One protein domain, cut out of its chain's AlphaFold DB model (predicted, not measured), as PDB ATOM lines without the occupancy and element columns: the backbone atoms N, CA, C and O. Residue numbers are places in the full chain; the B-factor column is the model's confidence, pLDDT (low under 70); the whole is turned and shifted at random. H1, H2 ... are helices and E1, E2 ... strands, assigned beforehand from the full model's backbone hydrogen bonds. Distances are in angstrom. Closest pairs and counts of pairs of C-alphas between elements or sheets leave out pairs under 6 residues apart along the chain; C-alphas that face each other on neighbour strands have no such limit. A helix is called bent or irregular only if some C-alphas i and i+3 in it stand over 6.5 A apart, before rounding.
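What this domain is: This is residues 7 to 94 of the 104 residues of an uncharacterized protein of Magnetococcales bacterium (UniProt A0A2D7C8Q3). A strongly twisted antiparallel sheet, the meander E1 E2 E3 E4, has kinked H1 and short H2 over one face, two layers. Strands precede helices; the class is mixed. The 88 printed residues are compact, radius of gyration of the C-alphas 12.8 A, spanning 33 by 31 by 25 A.

Where its parts are: E1, residues 8 to 13, begins at (-30.049, -14.490, -24.158); E2 is 20 to 25, E3 33 to 38, E4 46 to 51. H1, residues 55 to 77, spans 31.1 A and is irregular: C-alphas 60 and 63 are 7.7 A apart. H2, residues 86 to 94, ends at (-22.590, -16.557, -16.862).

How they stand to each other: Across the hairpins, N 10 and O 23, N 36 and O 22, N 49 and O 35 are 2.9, 2.8 and 2.8 A apart. Residues 73 to 77 of H1 touch H2, about perpendicular at 83 degrees; closest are C-alphas 76 and 92, 7.3 A. H1 has 17 of 19 O i to N i+4 pairs within hydrogen-bond range, H2 every one.

The domain as a whole: The printed part has no cut; pLDDT is under 70 at 7 and 13 to 20.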
ATOM      1  N   ASN A   7     -31.864 -12.381 -27.904       64.44
ATOM      2  CA  ASN A   7     -31.922 -13.762 -27.450       64.44
ATOM      3  C   ASN A   7     -30.764 -13.976 -26.462       64.44
ATOM      4  O   ASN A   7     -29.608 -13.759 -26.836       64.44
ATOM      5  N   LYS A   8     -31.059 -14.336 -25.213       75.62
ATOM      6  CA  LYS A   8     -30.049 -14.490 -24.158       75.62
ATOM      7  C   LYS A   8     -30.333 -15.718 -23.307       75.62
ATOM      8  O   LYS A   8     -31.465 -16.189 -23.228       75.62
ATOM      9  N   LEU A   9     -29.271 -16.229 -22.696       82.25
ATOM     10  CA  LEU A   9     -29.368 -17.261 -21.675       82.25
ATOM     11  C   LEU A   9     -29.415 -16.580 -20.313       82.25
ATOM     12  O   LEU A   9     -28.646 -15.654 -20.071       82.25
ATOM     13  N   GLU A  10     -30.309 -17.034 -19.450       81.50
ATOM     14  CA  GLU A  10     -30.440 -16.547 -18.082       81.50
ATOM     15  C   GLU A  10     -30.418 -17.742 -17.135       81.50
ATOM     16  O   GLU A  10     -31.253 -18.640 -17.244       81.50
ATOM     17  N   VAL A  11     -29.465 -17.765 -16.204       80.12
ATOM     18  CA  VAL A  11     -29.475 -18.766 -15.136       80.12
ATOM     19  C   VAL A  11     -30.565 -18.376 -14.148       80.12
ATOM     20  O   VAL A  11     -30.550 -17.271 -13.608       80.12
ATOM     21  N   ARG A  12     -31.524 -19.272 -13.910       77.56
ATOM     22  CA  ARG A  12     -32.536 -19.081 -12.871       77.56
ATOM     23  C   ARG A  12     -32.397 -20.173 -11.816       77.56
ATOM     24  O   ARG A  12     -32.447 -21.357 -12.165       77.56
ATOM     25  N   PRO A  13     -32.286 -19.805 -10.528       64.88
ATOM     26  CA  PRO A  13     -32.253 -20.786  -9.460       64.88
ATOM     27  C   PRO A  13     -33.615 -21.478  -9.369       64.88
ATOM     28  O   PRO A  13     -34.663 -20.830  -9.268       64.88
ATOM     29  N   VAL A  14     -33.616 -22.808  -9.373       62.91
ATOM     30  CA  VAL A  14     -34.828 -23.574  -9.085       62.91
ATOM     31  C   VAL A  14     -35.030 -23.586  -7.575       62.91
ATOM     32  O   VAL A  14     -34.201 -24.101  -6.826       62.91
ATOM     33  N   ARG A  15     -36.152 -23.032  -7.096       51.28
ATOM     34  CA  ARG A  15     -36.519 -23.149  -5.675       51.28
ATOM     35  C   ARG A  15     -36.564 -24.639  -5.305       51.28
ATOM     36  O   ARG A  15     -37.351 -25.383  -5.881       51.28
ATOM     37  N   ASN A  16     -35.739 -25.038  -4.335       49.06
ATOM     38  CA  ASN A  16     -35.603 -26.400  -3.795       49.06
ATOM     39  C   ASN A  16     -34.892 -27.439  -4.685       49.06
ATOM     40  O   ASN A  16     -35.128 -28.635  -4.520       49.06
ATOM     41  N   SER A  17     -33.989 -27.030  -5.579       48.66
ATOM     42  CA  SER A  17     -33.061 -27.958  -6.239       48.66
ATOM     43  C   SER A  17     -31.660 -27.354  -6.317       48.66
ATOM     44  O   SER A  17     -31.520 -26.153  -6.511       48.66
ATOM     45  N   ALA A  18     -30.624 -28.189  -6.191       50.16
ATOM     46  CA  ALA A  18     -29.234 -27.796  -6.445       50.16
ATOM     47  C   ALA A  18     -28.926 -27.637  -7.950       50.16
ATOM     48  O   ALA A  18     -27.786 -27.386  -8.324       50.16
ATOM     49  N   ALA A  19     -29.924 -27.842  -8.817       56.59
ATOM     50  CA  ALA A  19     -29.781 -27.695 -10.254       56.59
ATOM     51  C   ALA A  19     -30.104 -26.260 -10.683       56.59
ATOM     52  O   ALA A  19     -31.258 -25.823 -10.617       56.59
ATOM     53  N   ASP A  20     -29.090 -25.559 -11.178       67.50
ATOM     54  CA  ASP A  20     -29.274 -24.358 -11.983       67.50
ATOM     55  C   ASP A  20     -29.968 -24.733 -13.291       67.50
ATOM     56  O   ASP A  20     -29.555 -25.681 -13.963       67.50
ATOM     57  N   VAL A  21     -31.026 -24.004 -13.647       79.88
ATOM     58  CA  VAL A  21     -31.729 -24.154 -14.923       79.88
ATOM     59  C   VAL A  21     -31.472 -22.918 -15.768       79.88
ATOM     60  O   VAL A  21     -31.594 -21.789 -15.293       79.88
ATOM     61  N   ILE A  22     -31.137 -23.126 -17.038       83.50
ATOM     62  CA  ILE A  22     -30.776 -22.032 -17.938       83.50
ATOM     63  C   ILE A  22     -31.957 -21.742 -18.849       83.50
ATOM     64  O   ILE A  22     -32.299 -22.556 -19.700       83.50
ATOM     65  N   PHE A  23     -32.576 -20.580 -18.701       86.69
ATOM     66  CA  PHE A  23     -33.669 -20.138 -19.554       86.69
ATOM     67  C   PHE A  23     -33.139 -19.512 -20.840       86.69
ATOM     68  O   PHE A  23     -32.152 -18.780 -20.829       86.69
ATOM     69  N   TYR A  24     -33.817 -19.786 -21.952       85.88
ATOM     70  CA  TYR A  24     -33.597 -19.123 -23.229       85.88
ATOM     71  C   TYR A  24     -34.680 -18.069 -23.441       85.88
ATOM     72  O   TYR A  24     -35.821 -18.399 -23.769       85.88
ATOM     73  N   GLU A  25     -34.328 -16.797 -23.273       84.12
ATOM     74  CA  GLU A  25     -35.226 -15.709 -23.643       84.12
ATOM     75  C   GLU A  25     -35.252 -15.584 -25.166       84.12
ATOM     76  O   GLU A  25     -34.246 -15.243 -25.785       84.12
ATOM     77  N   HIS A  26     -36.404 -15.866 -25.773       81.62
ATOM     78  CA  HIS A  26     -36.619 -15.704 -27.205       81.62
ATOM     79  C   HIS A  26     -37.421 -14.433 -27.511       81.62
ATOM     80  O   HIS A  26     -38.279 -14.006 -26.741       81.62
ATOM     81  N   SER A  27     -37.222 -13.864 -28.697       76.25
ATOM     82  CA  SER A  27     -37.922 -12.644 -29.143       76.25
ATOM     83  C   SER A  27     -39.315 -12.868 -29.759       76.25
ATOM     84  O   SER A  27     -39.976 -11.905 -30.159       76.25
ATOM     85  N   LEU A  28     -39.787 -14.115 -29.862       75.62
ATOM     86  CA  LEU A  28     -41.121 -14.409 -30.401       75.62
ATOM     87  C   LEU A  28     -42.227 -13.862 -29.488       75.62
ATOM     88  O   LEU A  28     -42.144 -13.955 -28.266       75.62
ATOM     89  N   ARG A  29     -43.307 -13.342 -30.088       76.69
ATOM     90  CA  ARG A  29     -44.499 -12.835 -29.379       76.69
ATOM     91  C   ARG A  29     -45.422 -13.967 -28.897       76.69
ATOM     92  O   ARG A  29     -46.637 -13.883 -29.058       76.69
ATOM     93  N   CYS A  30     -44.861 -15.037 -28.344       81.25
ATOM     94  CA  CYS A  30     -45.613 -16.152 -27.776       81.25
ATOM     95  C   CYS A  30     -45.129 -16.454 -26.347       81.25
ATOM     96  O   CYS A  30     -43.942 -16.327 -26.064       81.25
ATOM     97  N   PRO A  31     -46.025 -16.822 -25.416       84.44
ATOM     98  CA  PRO A  31     -45.650 -17.115 -24.037       84.44
ATOM     99  C   PRO A  31     -45.171 -18.567 -23.919       84.44
ATOM    100  O   PRO A  31     -45.905 -19.421 -23.425       84.44
ATOM    101  N   VAL A  32     -43.977 -18.874 -24.427       87.88
ATOM    102  CA  VAL A  32     -43.363 -20.201 -24.288       87.88
ATOM    103  C   VAL A  32     -42.115 -20.075 -23.424       87.88
ATOM    104  O   VAL A  32     -41.152 -19.416 -23.792       87.88
ATOM    105  N   ASP A  33     -42.123 -20.730 -22.271       89.38
ATOM    106  CA  ASP A  33     -40.932 -20.893 -21.454       89.38
ATOM    107  C   ASP A  33     -40.041 -21.959 -22.088       89.38
ATOM    108  O   ASP A  33     -40.493 -23.067 -22.395       89.38
ATOM    109  N   VAL A  34     -38.766 -21.625 -22.259       90.00
ATOM    110  CA  VAL A  34     -37.749 -22.508 -22.830       90.00
ATOM    111  C   VAL A  34     -36.575 -22.547 -21.882       90.00
ATOM    112  O   VAL A  34     -36.061 -21.496 -21.498       90.00
ATOM    113  N   TRP A  35     -36.133 -23.744 -21.517       91.56
ATOM    114  CA  TRP A  35     -34.961 -23.897 -20.670       91.56
ATOM    115  C   TRP A  35     -34.156 -25.141 -21.011       91.56
ATOM    116  O   TRP A  35     -34.658 -26.092 -21.609       91.56
ATOM    117  N   PHE A  36     -32.889 -25.114 -20.624       90.81
ATOM    118  CA  PHE A  36     -31.973 -26.233 -20.718       90.81
ATOM    119  C   PHE A  36     -31.894 -26.929 -19.367       90.81
ATOM    120  O   PHE A  36     -31.813 -26.281 -18.323       90.81
ATOM    121  N   GLU A  37     -31.922 -28.253 -19.404       89.00
ATOM    122  CA  GLU A  37     -31.845 -29.107 -18.227       89.00
ATOM    123  C   GLU A  37     -30.752 -30.154 -18.442       89.00
ATOM    124  O   GLU A  37     -30.685 -30.773 -19.510       89.00
ATOM    125  N   LYS A  38     -29.902 -30.364 -17.431       89.38
ATOM    126  CA  LYS A  38     -28.896 -31.429 -17.450       89.38
ATOM    127  C   LYS A  38     -29.578 -32.792 -17.587       89.38
ATOM    128  O   LYS A  38     -30.612 -33.052 -16.977       89.38
ATOM    129  N   SER A  39     -29.012 -33.671 -18.406       88.25
ATOM    130  CA  SER A  39     -29.602 -34.971 -18.706       88.25
ATOM    131  C   SER A  39     -28.544 -36.044 -18.888       88.25
ATOM    132  O   SER A  39     -27.773 -36.000 -19.839       88.25
ATOM    133  N   ASP A  40     -28.598 -37.085 -18.062       87.62
ATOM    134  CA  ASP A  40     -27.730 -38.263 -18.211       87.62
ATOM    135  C   ASP A  40     -28.249 -39.251 -19.273       87.62
ATOM    136  O   ASP A  40     -27.662 -40.302 -19.519       87.62
ATOM    137  N   LYS A  41     -29.390 -38.944 -19.904       86.00
ATOM    138  CA  LYS A  41     -30.098 -39.859 -20.813       86.00
ATOM    139  C   LYS A  41     -29.642 -39.758 -22.264       86.00
ATOM    140  O   LYS A  41     -30.098 -40.539 -23.096       86.00
ATOM    141  N   ASN A  42     -28.810 -38.778 -22.603       84.56
ATOM    142  CA  ASN A  42     -28.367 -38.559 -23.972       84.56
ATOM    143  C   ASN A  42     -26.882 -38.197 -24.037       84.56
ATOM    144  O   ASN A  42     -26.283 -37.765 -23.057       84.56
ATOM    145  N   LYS A  43     -26.301 -38.349 -25.230       82.19
ATOM    146  CA  LYS A  43     -24.875 -38.097 -25.478       82.19
ATOM    147  C   LYS A  43     -24.445 -36.634 -25.307       82.19
ATOM    148  O   LYS A  43     -23.252 -36.377 -25.237       82.19
ATOM    149  N   PHE A  44     -25.388 -35.694 -25.301       82.25
ATOM    150  CA  PHE A  44     -25.112 -34.264 -25.162       82.25
ATOM    151  C   PHE A  44     -25.006 -33.847 -23.690       82.25
ATOM    152  O   PHE A  44     -24.416 -32.817 -23.384       82.25
ATOM    153  N   GLY A  45     -25.560 -34.640 -22.766       87.69
ATOM    154  CA  GLY A  45     -25.572 -34.322 -21.341       87.69
ATOM    155  C   GLY A  45     -26.656 -33.315 -20.933       87.69
ATOM    156  O   GLY A  45     -26.667 -32.874 -19.785       87.69
ATOM    157  N   TRP A  46     -27.551 -32.918 -21.847       91.50
ATOM    158  CA  TRP A  46     -28.619 -31.939 -21.602       91.50
ATOM    159  C   TRP A  46     -29.772 -32.040 -22.609       91.50
ATOM    160  O   TRP A  46     -29.648 -32.660 -23.666       91.50
ATOM    161  N   VAL A  47     -30.920 -31.449 -22.278       91.00
ATOM    162  CA  VAL A  47     -32.121 -31.376 -23.132       91.00
ATOM    163  C   VAL A  47     -32.719 -29.970 -23.140       91.00
ATOM    164  O   VAL A  47     -32.546 -29.220 -22.184       91.00
ATOM    165  N   ILE A  48     -33.444 -29.628 -24.213       91.00
ATOM    166  CA  ILE A  48     -34.288 -28.424 -24.271       91.00
ATOM    167  C   ILE A  48     -35.701 -28.798 -23.849       91.00
ATOM    168  O   ILE A  48     -36.328 -29.671 -24.455       91.00
ATOM    169  N   GLN A  49     -36.200 -28.099 -22.845       91.88
ATOM    170  CA  GLN A  49     -37.552 -28.219 -22.336       91.88
ATOM    171  C   GLN A  49     -38.391 -27.021 -22.767       91.88
ATOM    172  O   GLN A  49     -37.881 -25.919 -22.978       91.88
ATOM    173  N   PHE A  50     -39.695 -27.258 -22.894       91.44
ATOM    174  CA  PHE A  50     -40.661 -26.261 -23.331       91.44
ATOM    175  C   PHE A  50     -41.907 -26.317 -22.454       91.44
ATOM    176  O   PHE A  50     -42.414 -27.403 -22.162       91.44
ATOM    177  N   LYS A  51     -42.459 -25.157 -22.106       90.94
ATOM    178  CA  LYS A  51     -43.756 -25.047 -21.436       90.94
ATOM    179  C   LYS A  51     -44.515 -23.850 -21.976       90.94
ATOM    180  O   LYS A  51     -43.969 -22.765 -22.092       90.94
ATOM    181  N   ALA A  52     -45.789 -24.042 -22.287       88.94
ATOM    182  CA  ALA A  52     -46.674 -22.978 -22.742       88.94
ATOM    183  C   ALA A  52     -48.003 -23.047 -21.970       88.94
ATOM    184  O   ALA A  52     -48.407 -24.140 -21.565       88.94
ATOM    185  N   PRO A  53     -48.731 -21.926 -21.804       88.62
ATOM    186  CA  PRO A  53     -50.069 -21.922 -21.212       88.62
ATOM    187  C   PRO A  53     -51.087 -22.775 -21.981       88.62
ATOM    188  O   PRO A  53     -52.065 -23.240 -21.403       88.62
ATOM    189  N   ARG A  54     -50.886 -22.951 -23.294       88.44
ATOM    190  CA  ARG A  54     -51.738 -23.753 -24.185       88.44
ATOM    191  C   ARG A  54     -50.867 -24.617 -25.089       88.44
ATOM    192  O   ARG A  54     -49.895 -24.114 -25.649       88.44
ATOM    193  N   SER A  55     -51.245 -25.880 -25.279       87.12
ATOM    194  CA  SER A  55     -50.507 -26.830 -26.125       87.12
ATOM    195  C   SER A  55     -50.429 -26.393 -27.588       87.12
ATOM    196  O   SER A  55     -49.369 -26.503 -28.185       87.12
ATOM    197  N   SER A  56     -51.498 -25.805 -28.135       88.12
ATOM    198  CA  SER A  56     -51.541 -25.366 -29.537       88.12
ATOM    199  C   SER A  56     -50.458 -24.339 -29.884       88.12
ATOM    200  O   SER A  56     -49.915 -24.369 -30.981       88.12
ATOM    201  N   ILE A  57     -50.110 -23.456 -28.939       85.62
ATOM    202  CA  ILE A  57     -49.015 -22.486 -29.105       85.62
ATOM    203  C   ILE A  57     -47.685 -23.231 -29.209       85.62
ATOM    204  O   ILE A  57     -46.835 -22.889 -30.026       85.62
ATOM    205  N   LEU A  58     -47.494 -24.257 -28.376       87.19
ATOM    206  CA  LEU A  58     -46.288 -25.062 -28.447       87.19
ATOM    207  C   LEU A  58     -46.215 -25.789 -29.794       87.19
ATOM    208  O   LEU A  58     -45.182 -25.716 -30.442       87.19
ATOM    209  N   ASP A  59     -47.292 -26.417 -30.258       88.81
ATOM    210  CA  ASP A  59     -47.296 -27.135 -31.540       88.81
ATOM    211  C   ASP A  59     -46.973 -26.219 -32.733       88.81
ATOM    212  O   ASP A  59     -46.237 -26.616 -33.638       88.81
ATOM    213  N   GLU A  60     -47.455 -24.975 -32.699       88.38
ATOM    214  CA  GLU A  60     -47.197 -23.965 -33.727       88.38
ATOM    215  C   GLU A  60     -45.733 -23.490 -33.730       88.38
ATOM    216  O   GLU A  60     -45.098 -23.439 -34.783       88.38
ATOM    217  N   PHE A  61     -45.165 -23.176 -32.559       87.31
ATOM    218  CA  PHE A  61     -43.875 -22.474 -32.469       87.31
ATOM    219  C   PHE A  61     -42.683 -23.347 -32.052       87.31
ATOM    220  O   PHE A  61     -41.537 -22.908 -32.169       87.31
ATOM    221  N   ARG A  62     -42.899 -24.583 -31.581       88.62
ATOM    222  CA  ARG A  62     -41.847 -25.440 -30.996       88.62
ATOM    223  C   ARG A  62     -40.643 -25.614 -31.908       88.62
ATOM    224  O   ARG A  62     -39.512 -25.489 -31.446       88.62
ATOM    225  N   ASN A  63     -40.871 -25.888 -33.190       90.44
ATOM    226  CA  ASN A  63     -39.783 -26.116 -34.141       90.44
ATOM    227  C   ASN A  63     -38.944 -24.854 -34.370       90.44
ATOM    228  O   ASN A  63     -37.716 -24.934 -34.428       90.44
ATOM    229  N   ASP A  64     -39.587 -23.695 -34.470       89.56
ATOM    230  CA  ASP A  64     -38.894 -22.429 -34.696       89.56
ATOM    231  C   ASP A  64     -38.127 -21.980 -33.457       89.56
ATOM    232  O   ASP A  64     -36.972 -21.564 -33.571       89.56
ATOM    233  N   ILE A  65     -38.721 -22.137 -32.273       88.94
ATOM    234  CA  ILE A  65     -38.055 -21.876 -30.995       88.94
ATOM    235  C   ILE A  65     -36.839 -22.793 -30.834       88.94
ATOM    236  O   ILE A  65     -35.741 -22.311 -30.560       88.94
ATOM    237  N   PHE A  66     -37.005 -24.102 -31.057       90.81
ATOM    238  CA  PHE A  66     -35.914 -25.073 -30.962       90.81
ATOM    239  C   PHE A  66     -34.761 -24.709 -31.904       90.81
ATOM    240  O   PHE A  66     -33.605 -24.648 -31.488       90.81
ATOM    241  N   ARG A  67     -35.066 -24.395 -33.170       91.06
ATOM    242  CA  ARG A  67     -34.058 -23.977 -34.156       91.06
ATOM    243  C   ARG A  67     -33.338 -22.697 -33.743       91.06
ATOM    244  O   ARG A  67     -32.135 -22.590 -33.967       91.06
ATOM    245  N   GLN A  68     -34.047 -21.722 -33.177       89.69
ATOM    246  CA  GLN A  68     -33.435 -20.482 -32.695       89.69
ATOM    247  C   GLN A  68     -32.506 -20.728 -31.503       89.69
ATOM    248  O   GLN A  68     -31.378 -20.231 -31.515       89.69
ATOM    249  N   ALA A  69     -32.937 -21.539 -30.535       89.56
ATOM    250  CA  ALA A  69     -32.139 -21.921 -29.373       89.56
ATOM    251  C   ALA A  69     -30.847 -22.648 -29.785       89.56
ATOM    252  O   ALA A  69     -29.756 -22.254 -29.375       89.56
ATOM    253  N   VAL A  70     -30.953 -23.637 -30.681       91.69
ATOM    254  CA  VAL A  70     -29.793 -24.363 -31.226       91.69
ATOM    255  C   VAL A  70     -28.847 -23.422 -31.969       91.69
ATOM    256  O   VAL A  70     -27.659 -23.379 -31.660       91.69
ATOM    257  N   ARG A  71     -29.360 -22.596 -32.890       90.88
ATOM    258  CA  ARG A  71     -28.531 -21.634 -33.637       90.88
ATOM    259  C   ARG A  71     -27.827 -20.636 -32.725       90.88
ATOM    260  O   ARG A  71     -26.725 -20.196 -33.042       90.88
ATOM    261  N   TYR A  72     -28.472 -20.228 -31.636       89.19
ATOM    262  CA  TYR A  72     -27.859 -19.347 -30.652       89.19
ATOM    263  C   TYR A  72     -26.664 -20.030 -29.972       89.19
ATOM    264  O   TYR A  72     -25.581 -19.445 -29.940       89.19
ATOM    265  N   ILE A  73     -26.843 -21.271 -29.507       90.06
ATOM    266  CA  ILE A  73     -25.774 -22.073 -28.896       90.06
ATOM    267  C   ILE A  73     -24.607 -22.250 -29.867       90.06
ATOM    268  O   ILE A  73     -23.479 -21.907 -29.529       90.06
ATOM    269  N   GLU A  74     -24.868 -22.701 -31.093       92.06
ATOM    270  CA  GLU A  74     -23.817 -22.967 -32.083       92.06
ATOM    271  C   GLU A  74     -23.016 -21.711 -32.431       92.06
ATOM    272  O   GLU A  74     -21.790 -21.749 -32.536       92.06
ATOM    273  N   ARG A  75     -23.692 -20.562 -32.560       89.69
ATOM    274  CA  ARG A  75     -23.026 -19.275 -32.814       89.69
ATOM    275  C   ARG A  75     -22.140 -18.846 -31.654       89.69
ATOM    276  O   ARG A  75     -21.066 -18.295 -31.890       89.69
ATOM    277  N   ARG A  76     -22.598 -19.053 -30.419       87.56
ATOM    278  CA  ARG A  76     -21.891 -18.600 -29.219       87.56
ATOM    279  C   ARG A  76     -20.732 -19.533 -28.860       87.56
ATOM    280  O   ARG A  76     -19.651 -19.036 -28.565       87.56
ATOM    281  N   ALA A  77     -20.922 -20.843 -29.000       89.94
ATOM    282  CA  ALA A  77     -19.889 -21.858 -28.807       89.94
ATOM    283  C   ALA A  77     -18.914 -21.977 -29.999       89.94
ATOM    284  O   ALA A  77     -17.833 -22.540 -29.851       89.94
ATOM    285  N   ARG A  78     -19.279 -21.450 -31.179       91.69
ATOM    286  CA  ARG A  78     -18.520 -21.557 -32.445       91.69
ATOM    287  C   ARG A  78     -18.239 -23.002 -32.883       91.69
ATOM    288  O   ARG A  78     -17.246 -23.263 -33.557       91.69
ATOM    289  N   ARG A  79     -19.122 -23.931 -32.516       93.25
ATOM    290  CA  ARG A  79     -19.049 -25.366 -32.829       93.25
ATOM    291  C   ARG A  79     -20.460 -25.961 -32.911       93.25
ATOM    292  O   ARG A  79     -21.388 -25.329 -32.394       93.25
ATOM    293  N   PRO A  80     -20.664 -27.117 -33.571       93.62
ATOM    294  CA  PRO A  80     -21.988 -27.726 -33.660       93.62
ATOM    295  C   PRO A  80     -22.527 -28.085 -32.273       93.62
ATOM    296  O   PRO A  80     -21.775 -28.480 -31.382       93.62
ATOM    297  N   VAL A  81     -23.851 -28.016 -32.104       91.44
ATOM    298  CA  VAL A  81     -24.512 -28.279 -30.811       91.44
ATOM    299  C   VAL A  81     -24.238 -29.692 -30.291       91.44
ATOM    300  O   VAL A  81     -24.309 -29.954 -29.095       91.44
ATOM    301  N   THR A  82     -23.871 -30.608 -31.189       91.00
ATOM    302  CA  THR A  82     -23.513 -31.985 -30.857       91.00
ATOM    303  C   THR A  82     -22.231 -32.126 -30.041       91.00
ATOM    304  O   THR A  82     -21.997 -33.200 -29.497       91.00
ATOM    305  N   GLU A  83     -21.416 -31.075 -29.979       92.19
ATOM    306  CA  GLU A  83     -20.154 -31.000 -29.233       92.19
ATOM    307  C   GLU A  83     -20.246 -30.056 -28.024       92.19
ATOM    308  O   GLU A  83     -19.236 -29.760 -27.389       92.19
ATOM    309  N   VAL A  84     -21.441 -29.542 -27.726       91.94
ATOM    310  CA  VAL A  84     -21.684 -28.626 -26.610       91.94
ATOM    311  C   VAL A  84     -22.227 -29.428 -25.431       91.94
ATOM    312  O   VAL A  84     -23.253 -30.094 -25.568       91.94
ATOM    313  N   CYS A  85     -21.557 -29.369 -24.281       91.75
ATOM    314  CA  CYS A  85     -22.016 -29.983 -23.036       91.75
ATOM    315  C   CYS A  85     -22.825 -28.985 -22.189       91.75
ATOM    316  O   CYS A  85     -22.933 -27.807 -22.524       91.75
ATOM    317  N   TYR A  86     -23.413 -29.448 -21.082       89.50
ATOM    318  CA  TYR A  86     -24.207 -28.570 -20.212       89.50
ATOM    319  C   TYR A  86     -23.374 -27.447 -19.578       89.50
ATOM    320  O   TYR A  86     -23.853 -26.318 -19.472       89.50
ATOM    321  N   ASP A  87     -22.124 -27.739 -19.214       88.12
ATOM    322  CA  ASP A  87     -21.230 -26.777 -18.562       88.12
ATOM    323  C   ASP A  87     -20.881 -25.613 -19.502       88.12
ATOM    324  O   ASP A  87     -20.894 -24.461 -19.077       88.12
ATOM    325  N   ASP A  88     -20.724 -25.871 -20.806       89.19
ATOM    326  CA  ASP A  88     -20.577 -24.803 -21.800       89.19
ATOM    327  C   ASP A  88     -21.792 -23.862 -21.800       89.19
ATOM    328  O   ASP A  88     -21.660 -22.651 -21.971       89.19
ATOM    329  N   ILE A  89     -23.008 -24.404 -21.641       89.12
ATOM    330  CA  ILE A  89     -24.239 -23.602 -21.615       89.12
ATOM    331  C   ILE A  89     -24.282 -22.747 -20.348       89.12
ATOM    332  O   ILE A  89     -24.650 -21.570 -20.437       89.12
ATOM    333  N   LEU A  90     -23.856 -23.293 -19.203       86.94
ATOM    334  CA  LEU A  90     -23.703 -22.540 -17.955       86.94
ATOM    335  C   LEU A  90     -22.700 -21.393 -18.124       86.94
ATOM    336  O   LEU A  90     -23.032 -20.246 -17.824       86.94
ATOM    337  N   GLU A  91     -21.517 -21.664 -18.678       85.81
ATOM    338  CA  GLU A  91     -20.507 -20.637 -18.960       85.81
ATOM    339  C   GLU A  91     -21.040 -19.564 -19.917       85.81
ATOM    340  O   GLU A  91     -20.859 -18.364 -19.696       85.81
ATOM    341  N   MET A  92     -21.758 -19.969 -20.969       86.12
ATOM    342  CA  MET A  92     -22.373 -19.041 -21.916       86.12
ATOM    343  C   MET A  92     -23.401 -18.122 -21.253       86.12
ATOM    344  O   MET A  92     -23.497 -16.957 -21.661       86.12
ATOM    345  N   ALA A  93     -24.154 -18.633 -20.276       83.06
ATOM    346  CA  ALA A  93     -25.114 -17.867 -19.491       83.06
ATOM    347  C   ALA A  93     -24.411 -16.912 -18.510       83.06
ATOM    348  O   ALA A  93     -24.737 -15.727 -18.493       83.06
ATOM    349  N   GLY A  94     -23.381 -17.377 -17.792       70.25
ATOM    350  CA  GLY A  94     -22.590 -16.557 -16.862       70.25
ATOM    351  C   GLY A  94     -21.737 -15.478 -17.543       70.25
ATOM    352  O   GLY A  94     -21.563 -14.383 -17.014       70.25
TER     353      GLY A  94